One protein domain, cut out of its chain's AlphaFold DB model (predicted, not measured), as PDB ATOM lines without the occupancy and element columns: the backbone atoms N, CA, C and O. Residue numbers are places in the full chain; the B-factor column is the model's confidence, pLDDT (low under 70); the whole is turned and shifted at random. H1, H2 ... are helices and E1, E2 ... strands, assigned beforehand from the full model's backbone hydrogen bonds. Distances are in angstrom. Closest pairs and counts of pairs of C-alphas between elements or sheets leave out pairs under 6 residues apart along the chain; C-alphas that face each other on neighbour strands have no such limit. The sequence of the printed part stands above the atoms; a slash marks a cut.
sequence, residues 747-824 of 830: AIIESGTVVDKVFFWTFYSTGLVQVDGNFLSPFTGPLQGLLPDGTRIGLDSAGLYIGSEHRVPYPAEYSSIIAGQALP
ATOM      1  N   ALA A 747      36.746   5.359  87.164       81.69
ATOM      2  CA  ALA A 747      35.591   4.466  87.097       81.69
ATOM      3  C   ALA A 747      35.194   4.154  85.640       81.69
ATOM      4  O   ALA A 747      35.174   5.038  84.779       81.69
ATOM      5  N   ILE A 748      34.860   2.892  85.375       88.81
ATOM      6  CA  ILE A 748      34.309   2.442  84.091       88.81
ATOM      7  C   ILE A 748      32.816   2.784  84.069       88.81
ATOM      8  O   ILE A 748      32.103   2.430  85.004       88.81
ATOM      9  N   ILE A 749      32.357   3.450  83.007       90.19
ATOM     10  CA  ILE A 749      30.927   3.684  82.749       90.19
ATOM     11  C   ILE A 749      30.328   2.444  82.081       90.19
ATOM     12  O   ILE A 749      29.348   1.880  82.555       90.19
ATOM     13  N   GLU A 750      30.932   2.011  80.974       91.19
ATOM     14  CA  GLU A 750      30.446   0.898  80.161       91.19
ATOM     15  C   GLU A 750      31.618   0.246  79.421       91.19
ATOM     16  O   GLU A 750      32.562   0.930  79.016       91.19
ATOM     17  N   SER A 751      31.568  -1.070  79.235       90.88
ATOM     18  CA  SER A 751      32.543  -1.824  78.448       90.88
ATOM     19  C   SER A 751      31.888  -2.999  77.733       90.88
ATOM     20  O   SER A 751      30.872  -3.533  78.183       90.88
ATOM     21  N   GLY A 752      32.475  -3.419  76.616       88.50
ATOM     22  CA  GLY A 752      31.946  -4.506  75.804       88.50
ATOM     23  C   GLY A 752      32.936  -5.017  74.765       88.50
ATOM     24  O   GLY A 752      34.096  -4.603  74.715       88.50
ATOM     25  N   THR A 753      32.466  -5.943  73.932       87.06
ATOM     26  CA  THR A 753      33.254  -6.570  72.867       87.06
ATOM     27  C   THR A 753      32.561  -6.467  71.514       87.06
ATOM     28  O   THR A 753      31.338  -6.560  71.414       87.06
ATOM     29  N   VAL A 754      33.348  -6.299  70.450       83.75
ATOM     30  CA  VAL A 754      32.886  -6.492  69.067       83.75
ATOM     31  C   VAL A 754      33.068  -7.963  68.706       83.75
ATOM     32  O   VAL A 754      34.200  -8.427  68.580       83.75
ATOM     33  N   VAL A 755      31.965  -8.702  68.567       68.50
ATOM     34  CA  VAL A 755      31.968 -10.175  68.466       68.50
ATOM     35  C   VAL A 755      32.798 -10.672  67.277       68.50
ATOM     36  O   VAL A 755      33.638 -11.550  67.452       68.50
ATOM     37  N   ASP A 756      32.640 -10.064  66.101       68.31
ATOM     38  CA  ASP A 756      33.264 -10.522  64.850       68.31
ATOM     39  C   ASP A 756      34.769 -10.208  64.724       68.31
ATOM     40  O   ASP A 756      35.423 -10.678  63.792       68.31
ATOM     41  N   LYS A 757      35.340  -9.426  65.653       62.56
ATOM     42  CA  LYS A 757      36.779  -9.087  65.678       62.56
ATOM     43  C   LYS A 757      37.464  -9.171  67.050       62.56
ATOM     44  O   LYS A 757      38.661  -8.921  67.142       62.56
ATOM     45  N   VAL A 758      36.743  -9.559  68.104       78.88
ATOM     46  CA  VAL A 758      37.253  -9.742  69.481       78.88
ATOM     47  C   VAL A 758      37.835  -8.464  70.122       78.88
ATOM     48  O   VAL A 758      38.540  -8.536  71.122       78.88
ATOM     49  N   PHE A 759      37.515  -7.274  69.602       84.38
ATOM     50  CA  PHE A 759      38.003  -6.017  70.181       84.38
ATOM     51  C   PHE A 759      37.263  -5.655  71.464       84.38
ATOM     52  O   PHE A 759      36.036  -5.533  71.456       84.38
ATOM     53  N   PHE A 760      38.017  -5.415  72.534       88.88
ATOM     54  CA  PHE A 760      37.498  -4.938  73.816       88.88
ATOM     55  C   PHE A 760      37.481  -3.407  73.847       88.88
ATOM     56  O   PHE A 760      38.519  -2.780  73.624       88.88
ATOM     57  N   TRP A 761      36.332  -2.804  74.161       92.00
ATOM     58  CA  TRP A 761      36.179  -1.356  74.329       92.00
ATOM     59  C   TRP A 761      35.661  -0.989  75.725       92.00
ATOM     60  O   TRP A 761      34.888  -1.737  76.321       92.00
ATOM     61  N   THR A 762      36.073   0.179  76.229       93.25
ATOM     62  CA  THR A 762      35.742   0.682  77.574       93.25
ATOM     63  C   THR A 762      35.621   2.208  77.580       93.25
ATOM     64  O   THR A 762      36.567   2.898  77.201       93.25
ATOM     65  N   PHE A 763      34.498   2.742  78.065       92.69
ATOM     66  CA  PHE A 763      34.304   4.165  78.371       92.69
ATOM     67  C   PHE A 763      34.606   4.447  79.848       92.69
ATOM     68  O   PHE A 763      34.089   3.764  80.734       92.69
ATOM     69  N   TYR A 764      35.385   5.494  80.123       91.94
ATOM     70  CA  TYR A 764      35.739   5.927  81.477       91.94
ATOM     71  C   TYR A 764      35.037   7.227  81.884       91.94
ATOM     72  O   TYR A 764      34.794   8.107  81.056       91.94
ATOM     73  N   SER A 765      34.805   7.400  83.187       87.88
ATOM     74  CA  SER A 765      34.262   8.628  83.792       87.88
ATOM     75  C   SER A 765      35.165   9.860  83.648       87.88
ATOM     76  O   SER A 765      34.709  10.988  83.814       87.88
ATOM     77  N   THR A 766      36.431   9.664  83.272       85.25
ATOM     78  CA  THR A 766      37.369  10.722  82.864       85.25
ATOM     79  C   THR A 766      37.151  11.212  81.426       85.25
ATOM     80  O   THR A 766      37.845  12.122  80.977       85.25
ATOM     81  N   GLY A 767      36.215  10.612  80.683       86.31
ATOM     82  CA  GLY A 767      35.984  10.892  79.266       86.31
ATOM     83  C   GLY A 767      37.007  10.256  78.323       86.31
ATOM     84  O   GLY A 767      37.020  10.580  77.141       86.31
ATOM     85  N   LEU A 768      37.868   9.362  78.816       89.44
ATOM     86  CA  LEU A 768      38.715   8.521  77.970       89.44
ATOM     87  C   LEU A 768      37.917   7.332  77.423       89.44
ATOM     88  O   LEU A 768      37.017   6.816  78.090       89.44
ATOM     89  N   VAL A 769      38.296   6.857  76.235       92.19
ATOM     90  CA  VAL A 769      37.777   5.614  75.649       92.19
ATOM     91  C   VAL A 769      38.950   4.728  75.267       92.19
ATOM     92  O   VAL A 769      39.810   5.141  74.494       92.19
ATOM     93  N   GLN A 770      39.000   3.516  75.803       91.75
ATOM     94  CA  GLN A 770      40.005   2.523  75.439       91.75
ATOM     95  C   GLN A 770      39.411   1.539  74.431       91.75
ATOM     96  O   GLN A 770      38.281   1.094  74.615       91.75
ATOM     97  N   VAL A 771      40.173   1.172  73.399       91.62
ATOM     98  CA  VAL A 771      39.874   0.043  72.505       91.62
ATOM     99  C   VAL A 771      41.154  -0.756  72.283       91.62
ATOM    100  O   VAL A 771      42.126  -0.230  71.745       91.62
ATOM    101  N   ASP A 772      41.168  -2.010  72.729       87.50
ATOM    102  CA  ASP A 772      42.297  -2.944  72.582       87.50
ATOM    103  C   ASP A 772      43.666  -2.342  72.988       87.50
ATOM    104  O   ASP A 772      44.664  -2.380  72.273       87.50
ATOM    105  N   GLY A 773      43.685  -1.667  74.144       82.88
ATOM    106  CA  GLY A 773      44.877  -0.992  74.682       82.88
ATOM    107  C   GLY A 773      45.179   0.397  74.100       82.88
ATOM    108  O   GLY A 773      45.918   1.154  74.727       82.88
ATOM    109  N   ASN A 774      44.585   0.780  72.967       86.00
ATOM    110  CA  ASN A 774      44.677   2.146  72.444       86.00
ATOM    111  C   ASN A 774      43.708   3.075  73.183       86.00
ATOM    112  O   ASN A 774      42.541   2.734  73.358       86.00
ATOM    113  N   PHE A 775      44.165   4.269  73.561       88.38
ATOM    114  CA  PHE A 775      43.338   5.283  74.220       88.38
ATOM    115  C   PHE A 775      42.982   6.418  73.258       88.38
ATOM    116  O   PHE A 775      43.856   7.126  72.757       88.38
ATOM    117  N   LEU A 776      41.684   6.616  73.046       88.25
ATOM    118  CA  LEU A 776      41.098   7.787  72.408       88.25
ATOM    119  C   LEU A 776      40.684   8.792  73.491       88.25
ATOM    120  O   LEU A 776      40.203   8.416  74.564       88.25
ATOM    121  N   SER A 777      40.849  10.081  73.203       86.75
ATOM    122  CA  SER A 777      40.469  11.165  74.112       86.75
ATOM    123  C   SER A 777      39.814  12.300  73.328       86.75
ATOM    124  O   SER A 777      40.469  12.854  72.442       86.75
ATOM    125  N   PRO A 778      38.575  12.708  73.665       78.75
ATOM    126  CA  PRO A 778      37.920  13.862  73.060       78.75
ATOM    127  C   PRO A 778      38.535  15.202  73.501       78.75
ATOM    128  O   PRO A 778      38.226  16.229  72.906       78.75
ATOM    129  N   PHE A 779      39.406  15.206  74.521       76.19
ATOM    130  CA  PHE A 779      39.957  16.422  75.133       76.19
ATOM    131  C   PHE A 779      41.454  16.649  74.883       76.19
ATOM    132  O   PHE A 779      41.918  17.789  74.904       76.19
ATOM    133  N   THR A 780      42.235  15.574  74.720       57.94
ATOM    134  CA  THR A 780      43.711  15.622  74.824       57.94
ATOM    135  C   THR A 780      44.464  14.787  73.789       57.94
ATOM    136  O   THR A 780      45.689  14.881  73.734       57.94
ATOM    137  N   GLY A 781      43.775  13.977  72.983       59.12
ATOM    138  CA  GLY A 781      44.396  13.009  72.078       59.12
ATOM    139  C   GLY A 781      43.845  13.082  70.655       59.12
ATOM    140  O   GLY A 781      43.076  13.988  70.326       59.12
ATOM    141  N   PRO A 782      44.228  12.136  69.785       55.34
ATOM    142  CA  PRO A 782      43.613  12.026  68.480       55.34
ATOM    143  C   PRO A 782      42.207  11.445  68.657       55.34
ATOM    144  O   PRO A 782      42.003  10.469  69.378       55.34
ATOM    145  N   LEU A 783      41.234  11.996  67.933       74.56
ATOM    146  CA  LEU A 783      39.878  11.435  67.860       74.56
ATOM    147  C   LEU A 783      39.828  10.125  67.052       74.56
ATOM    148  O   LEU A 783      38.744   9.655  66.733       74.56
ATOM    149  N   GLN A 784      40.978   9.573  66.657       79.25
ATOM    150  CA  GLN A 784      41.114   8.401  65.798       79.25
ATOM    151  C   GLN A 784      42.394   7.627  66.124       79.25
ATOM    152  O   GLN A 784      43.379   8.206  66.580       79.25
ATOM    153  N   GLY A 785      42.420   6.342  65.791       81.31
ATOM    154  CA  GLY A 785      43.607   5.490  65.852       81.31
ATOM    155  C   GLY A 785      43.524   4.335  64.856       81.31
ATOM    156  O   GLY A 785      42.501   4.147  64.198       81.31
ATOM    157  N   LEU A 786      44.597   3.553  64.755       84.00
ATOM    158  CA  LEU A 786      44.581   2.230  64.126       84.00
ATOM    159  C   LEU A 786      44.927   1.184  65.188       84.00
ATOM    160  O   LEU A 786      45.852   1.386  65.975       84.00
ATOM    161  N   LEU A 787      44.205   0.068  65.178       84.12
ATOM    162  CA  LEU A 787      44.548  -1.127  65.945       84.12
ATOM    163  C   LEU A 787      45.676  -1.927  65.266       84.12
ATOM    164  O   LEU A 787      45.992  -1.673  64.100       84.12
ATOM    165  N   PRO A 788      46.279  -2.911  65.965       79.56
ATOM    166  CA  PRO A 788      47.356  -3.738  65.414       79.56
ATOM    167  C   PRO A 788      47.002  -4.507  64.129       79.56
ATOM    168  O   PRO A 788      47.904  -4.830  63.361       79.56
ATOM    169  N   ASP A 789      45.717  -4.775  63.865       81.81
ATOM    170  CA  ASP A 789      45.237  -5.408  62.623       81.81
ATOM    171  C   ASP A 789      45.005  -4.409  61.466       81.81
ATOM    172  O   ASP A 789      44.602  -4.805  60.373       81.81
ATOM    173  N   GLY A 790      45.219  -3.111  61.701       82.38
ATOM    174  CA  GLY A 790      44.925  -2.031  60.761       82.38
ATOM    175  C   GLY A 790      43.494  -1.482  60.826       82.38
ATOM    176  O   GLY A 790      43.186  -0.537  60.097       82.38
ATOM    177  N   THR A 791      42.618  -2.003  61.695       86.06
ATOM    178  CA  THR A 791      41.262  -1.462  61.872       86.06
ATOM    179  C   THR A 791      41.324  -0.034  62.410       86.06
ATOM    180  O   THR A 791      41.908   0.230  63.460       86.06
ATOM    181  N   ARG A 792      40.681   0.898  61.699       86.25
ATOM    182  CA  ARG A 792      40.500   2.283  62.151       86.25
ATOM    183  C   ARG A 792      39.508   2.337  63.311       86.25
ATOM    184  O   ARG A 792      38.422   1.781  63.203       86.25
ATOM    185  N   ILE A 793      39.841   3.063  64.367       89.38
ATOM    186  CA  ILE A 793      38.928   3.434  65.458       89.38
ATOM    187  C   ILE A 793      38.795   4.951  65.529       89.38
ATOM    188  O   ILE A 793      39.700   5.660  65.081       89.38
ATOM    189  N   GLY A 794      37.720   5.458  66.129       88.88
ATOM    190  CA  GLY A 794      37.606   6.884  66.428       88.88
ATOM    191  C   GLY A 794      36.316   7.309  67.121       88.88
ATOM    192  O   GLY A 794      35.386   6.525  67.282       88.88
ATOM    193  N   LEU A 795      36.287   8.572  67.547       90.12
ATOM    194  CA  LEU A 795      35.176   9.232  68.227       90.12
ATOM    195  C   LEU A 795      34.580  10.299  67.304       90.12
ATOM    196  O   LEU A 795      35.259  11.255  66.925       90.12
ATOM    197  N   ASP A 796      33.300  10.161  66.975       88.06
ATOM    198  CA  ASP A 796      32.537  11.146  66.203       88.06
ATOM    199  C   ASP A 796      31.218  11.502  66.908       88.06
ATOM    200  O   ASP A 796      30.928  10.992  67.991       88.06
ATOM    201  N   SER A 797      30.419  12.409  66.345       86.19
ATOM    202  CA  SER A 797      29.188  12.899  66.984       86.19
ATOM    203  C   SER A 797      28.087  11.847  67.200       86.19
ATOM    204  O   SER A 797      27.128  12.126  67.918       86.19
ATOM    205  N   ALA A 798      28.215  10.646  66.625       83.50
ATOM    206  CA  ALA A 798      27.266   9.541  66.741       83.50
ATOM    207  C   ALA A 798      27.832   8.304  67.474       83.50
ATOM    208  O   ALA A 798      27.164   7.268  67.513       83.50
ATOM    209  N   GLY A 799      29.047   8.365  68.032       88.31
ATOM    210  CA  GLY A 799      29.601   7.306  68.885       88.31
ATOM    211  C   GLY A 799      31.086   7.011  68.674       88.31
ATOM    212  O   GLY A 799      31.790   7.708  67.940       88.31
ATOM    213  N   LEU A 800      31.530   5.924  69.303       91.06
ATOM    214  CA  LEU A 800      32.787   5.244  69.002       91.06
ATOM    215  C   LEU A 800      32.581   4.372  67.753       91.06
ATOM    216  O   LEU A 800      31.729   3.484  67.760       91.06
ATOM    217  N   TYR A 801      33.363   4.585  66.696       90.19
ATOM    218  CA  TYR A 801      33.409   3.680  65.545       90.19
ATOM    219  C   TYR A 801      34.619   2.741  65.627       90.19
ATOM    220  O   TYR A 801      35.688   3.115  66.115       90.19
ATOM    221  N   ILE A 802      34.431   1.507  65.156       89.06
ATOM    222  CA  ILE A 802      35.427   0.432  65.136       89.06
ATOM    223  C   ILE A 802      35.342  -0.254  63.764       89.06
ATOM    224  O   ILE A 802      34.452  -1.056  63.485       89.06
ATOM    225  N   GLY A 803      36.259   0.094  62.868       84.81
ATOM    226  CA  GLY A 803      36.169  -0.232  61.447       84.81
ATOM    227  C   GLY A 803      35.065   0.554  60.736       84.81
ATOM    228  O   GLY A 803      34.643   1.614  61.192       84.81
ATOM    229  N   SER A 804      34.620   0.032  59.594       76.62
ATOM    230  CA  SER A 804      33.570   0.621  58.753       76.62
ATOM    231  C   SER A 804      32.145   0.253  59.180       76.62
ATOM    232  O   SER A 804      31.207   0.965  58.834       76.62
ATOM    233  N   GLU A 805      31.971  -0.856  59.903       76.94
ATOM    234  CA  GLU A 805      30.655  -1.479  60.132       76.94
ATOM    235  C   GLU A 805      30.178  -1.396  61.588       76.94
ATOM    236  O   GLU A 805      28.974  -1.341  61.832       76.94
ATOM    237  N   HIS A 806      31.091  -1.347  62.565       85.62
ATOM    238  CA  HIS A 806      30.724  -1.356  63.979       85.62
ATOM    239  C   HIS A 806      30.744   0.050  64.579       85.62
ATOM    240  O   HIS A 806      31.747   0.763  64.537       85.62
ATOM    241  N   ARG A 807      29.617   0.429  65.188       89.25
ATOM    242  CA  ARG A 807      29.424   1.698  65.892       89.25
ATOM    243  C   ARG A 807      28.815   1.435  67.261       89.25
ATOM    244  O   ARG A 807      27.697   0.937  67.358       89.25
ATOM    245  N   VAL A 808      29.539   1.816  68.304       91.19
ATOM    246  CA  VAL A 808      29.081   1.787  69.692       91.19
ATOM    247  C   VAL A 808      28.540   3.184  70.031       91.19
ATOM    248  O   VAL A 808      29.307   4.153  69.987       91.19
ATOM    249  N   PRO A 809      27.232   3.341  70.309       91.31
ATOM    250  CA  PRO A 809      26.673   4.630  70.710       91.31
ATOM    251  C   PRO A 809      27.240   5.058  72.070       91.31
ATOM    252  O   PRO A 809      27.676   4.226  72.862       91.31
ATOM    253  N   TYR A 810      27.231   6.359  72.360       91.88
ATOM    254  CA  TYR A 810      27.721   6.839  73.651       91.88
ATOM    255  C   TYR A 810      26.781   6.448  74.805       91.88
ATOM    256  O   TYR A 810      25.576   6.701  74.699       91.88
ATOM    257  N   PRO A 811      27.320   5.939  75.932       91.56
ATOM    258  CA  PRO A 811      26.565   5.799  77.174       91.56
ATOM    259  C   PRO A 811      25.937   7.133  77.593       91.56
ATOM    260  O   PRO A 811      26.530   8.196  77.383       91.56
ATOM    261  N   ALA A 812      24.769   7.103  78.241       87.94
ATOM    262  CA  ALA A 812      24.063   8.324  78.645       87.94
ATOM    263  C   ALA A 812      24.936   9.240  79.527       87.94
ATOM    264  O   ALA A 812      25.032  10.439  79.267       87.94
ATOM    265  N   GLU A 813      25.649   8.669  80.502       85.88
ATOM    266  CA  GLU A 813      26.563   9.400  81.391       85.88
ATOM    267  C   GLU A 813      27.778   9.968  80.641       85.88
ATOM    268  O   GLU A 813      28.194  11.106  80.880       85.88
ATOM    269  N   TYR A 814      28.302   9.222  79.664       87.50
ATOM    270  CA  TYR A 814      29.402   9.677  78.815       87.50
ATOM    271  C   TYR A 814      28.966  10.823  77.888       87.50
ATOM    272  O   TYR A 814      29.733  11.759  77.666       87.50
ATOM    273  N   SER A 815      27.713  10.819  77.409       83.94
ATOM    274  CA  SER A 815      27.168  11.892  76.564       83.94
ATOM    275  C   SER A 815      27.194  13.265  77.257       83.94
ATOM    276  O   SER A 815      27.479  14.274  76.612       83.94
ATOM    277  N   SER A 816      27.002  13.303  78.583       84.75
ATOM    278  CA  SER A 816      27.161  14.513  79.401       84.75
ATOM    279  C   SER A 816      28.614  14.971  79.566       84.75
ATOM    280  O   SER A 816      28.841  16.164  79.746       84.75
ATOM    281  N   ILE A 817      29.598  14.069  79.477       84.38
ATOM    282  CA  ILE A 817      31.029  14.412  79.574       84.38
ATOM    283  C   ILE A 817      31.505  15.094  78.283       84.38
ATOM    284  O   ILE A 817      32.198  16.108  78.331       84.38
ATOM    285  N   ILE A 818      31.093  14.584  77.118       85.19
ATOM    286  CA  ILE A 818      31.440  15.160  75.803       85.19
ATOM    287  C   ILE A 818      30.556  16.349  75.388       85.19
ATOM    288  O   ILE A 818      30.759  16.917  74.311       85.19
ATOM    289  N   ALA A 819      29.579  16.744  76.208       80.25
ATOM    290  CA  ALA A 819      28.642  17.818  75.893       80.25
ATOM    291  C   ALA A 819      29.372  19.156  75.661       80.25
ATOM    292  O   ALA A 819      29.944  19.749  76.573       80.25
ATOM    293  N   GLY A 820      29.340  19.642  74.416       73.06
ATOM    294  CA  GLY A 820      30.035  20.862  73.991       73.06
ATOM    295  C   GLY A 820      31.401  20.642  73.331       73.06
ATOM    296  O   GLY A 820      32.003  21.617  72.885       73.06
ATOM    297  N   GLN A 821      31.885  19.400  73.205       78.75
ATOM    298  CA  GLN A 821      33.047  19.099  72.364       78.75
ATOM    299  C   GLN A 821      32.674  19.092  70.878       78.75
ATOM    300  O   GLN A 821      31.644  18.552  70.474       78.75
ATOM    301  N   ALA A 822      33.541  19.675  70.048       74.56
ATOM    302  CA  ALA A 822      33.373  19.742  68.598       74.56
ATOM    303  C   ALA A 822      33.796  18.421  67.926       74.56
ATOM    304  O   ALA A 822      34.779  18.368  67.185       74.56
ATOM    305  N   LEU A 823      33.065  17.341  68.218       81.62
ATOM    306  CA  LEU A 823      33.280  16.044  67.579       81.62
ATOM    307  C   LEU A 823      32.961  16.111  66.071       81.62
ATOM    308  O   LEU A 823      32.012  16.795  65.671       81.62
ATOM    309  N   PRO A 824      33.730  15.407  65.223       77.44
ATOM    310  CA  PRO A 824      33.520  15.379  63.781       77.44
ATOM    311  C   PRO A 824      32.181  14.730  63.415       77.44
ATOM    312  O   PRO A 824      31.617  13.944  64.176       77.44
TER     313      PRO A 824
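Overview. This is residues 747 to 824 of the 830 residues of the protein "WSC domain-containing protein" of Didymella rabiei (UniProt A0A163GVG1). Two small antiparallel sheets of four strands each, E1 to E4 and E5 to E8, stand face to face as a sandwich, and the short helix H1 sits at one end of it, beside the first sheet. After H1, residues 818 to 824 run across that same end toward the side of the second sheet. The printed part has 78 residues, with eight named strands followed by one named helix, and its class is mostly strand. The sheets have the orders E1 E2 E3 E4 and E5 E6 E7 E8. The whole is compact, with a radius of gyration of the C-alphas of 11.4 A and spans of 32 by 22 by 20 A.

Along the chain. The first sheet holds E1, residues 748 to 754, 17.5 A long; E2, residues 759 to 764, 16.6 A; E3, residues 769 to 771; and E4, residues 774 to 776. E1 begins with C-alpha 748 at (34.309, 2.442, 84.091). The second sheet holds E5, residues 784 to 786; E6, residues 792 to 796, 12.6 A long; E7, residues 799 to 802, 9.8 A; and E8, residues 806 to 808, which ends with C-alpha 808 at (29.081, 1.787, 69.692). H1, residues 812 to 817, is 9.3 A long and ends with C-alpha 817 at (31.029, 14.412, 79.574).

Arrangement. E1 to E4 form a meander, each strand the antiparallel neighbour of the one before. In the hairpin E1 and E2, N 752 and O 761 are within hydrogen-bond range at 3.0 A; so are N 762 and O 770 in the hairpin E2 and E3, at 2.9 A, and N 771 and O 774 in the hairpin E3 and E4, at 2.8 A. E5 to E8 form a second meander, with N 785 and O 793 at 2.9 A, N 801 and O 794 at 2.9 A, and N 808 and O 800 at 2.8 A. The sheets make a sandwich, two sheets face to face, their facing parts 9.7 A centre to centre and their planes 24 degrees apart. The closest C-alphas of the edge strands E4 and E5 are those of Leu 776 and Gln 784, 6.6 A apart; those of the edge strands E1 and E8 are Val 754 and His 806, 7.5 A apart. H1 only grazes the first sheet; its closest C-alphas to E1 are those of Glu 813 and Ile 749, 7.3 A apart. In H1, 0 of 2 O i to N i+4 pairs are within hydrogen-bond range, but 3 of 3 O i to N i+3 pairs are.

Size, cuts and confidence. The two C-alphas farthest apart are those of Asp 756 and Gly 820, 32.8 A. The printed part has no cut. No link is long: E4 to E5, where the chain changes sheets, is short, and the others are tight. The mean pLDDT of the printed part is 83.9, with residues 755 to 757 and 780 to 782 under 70.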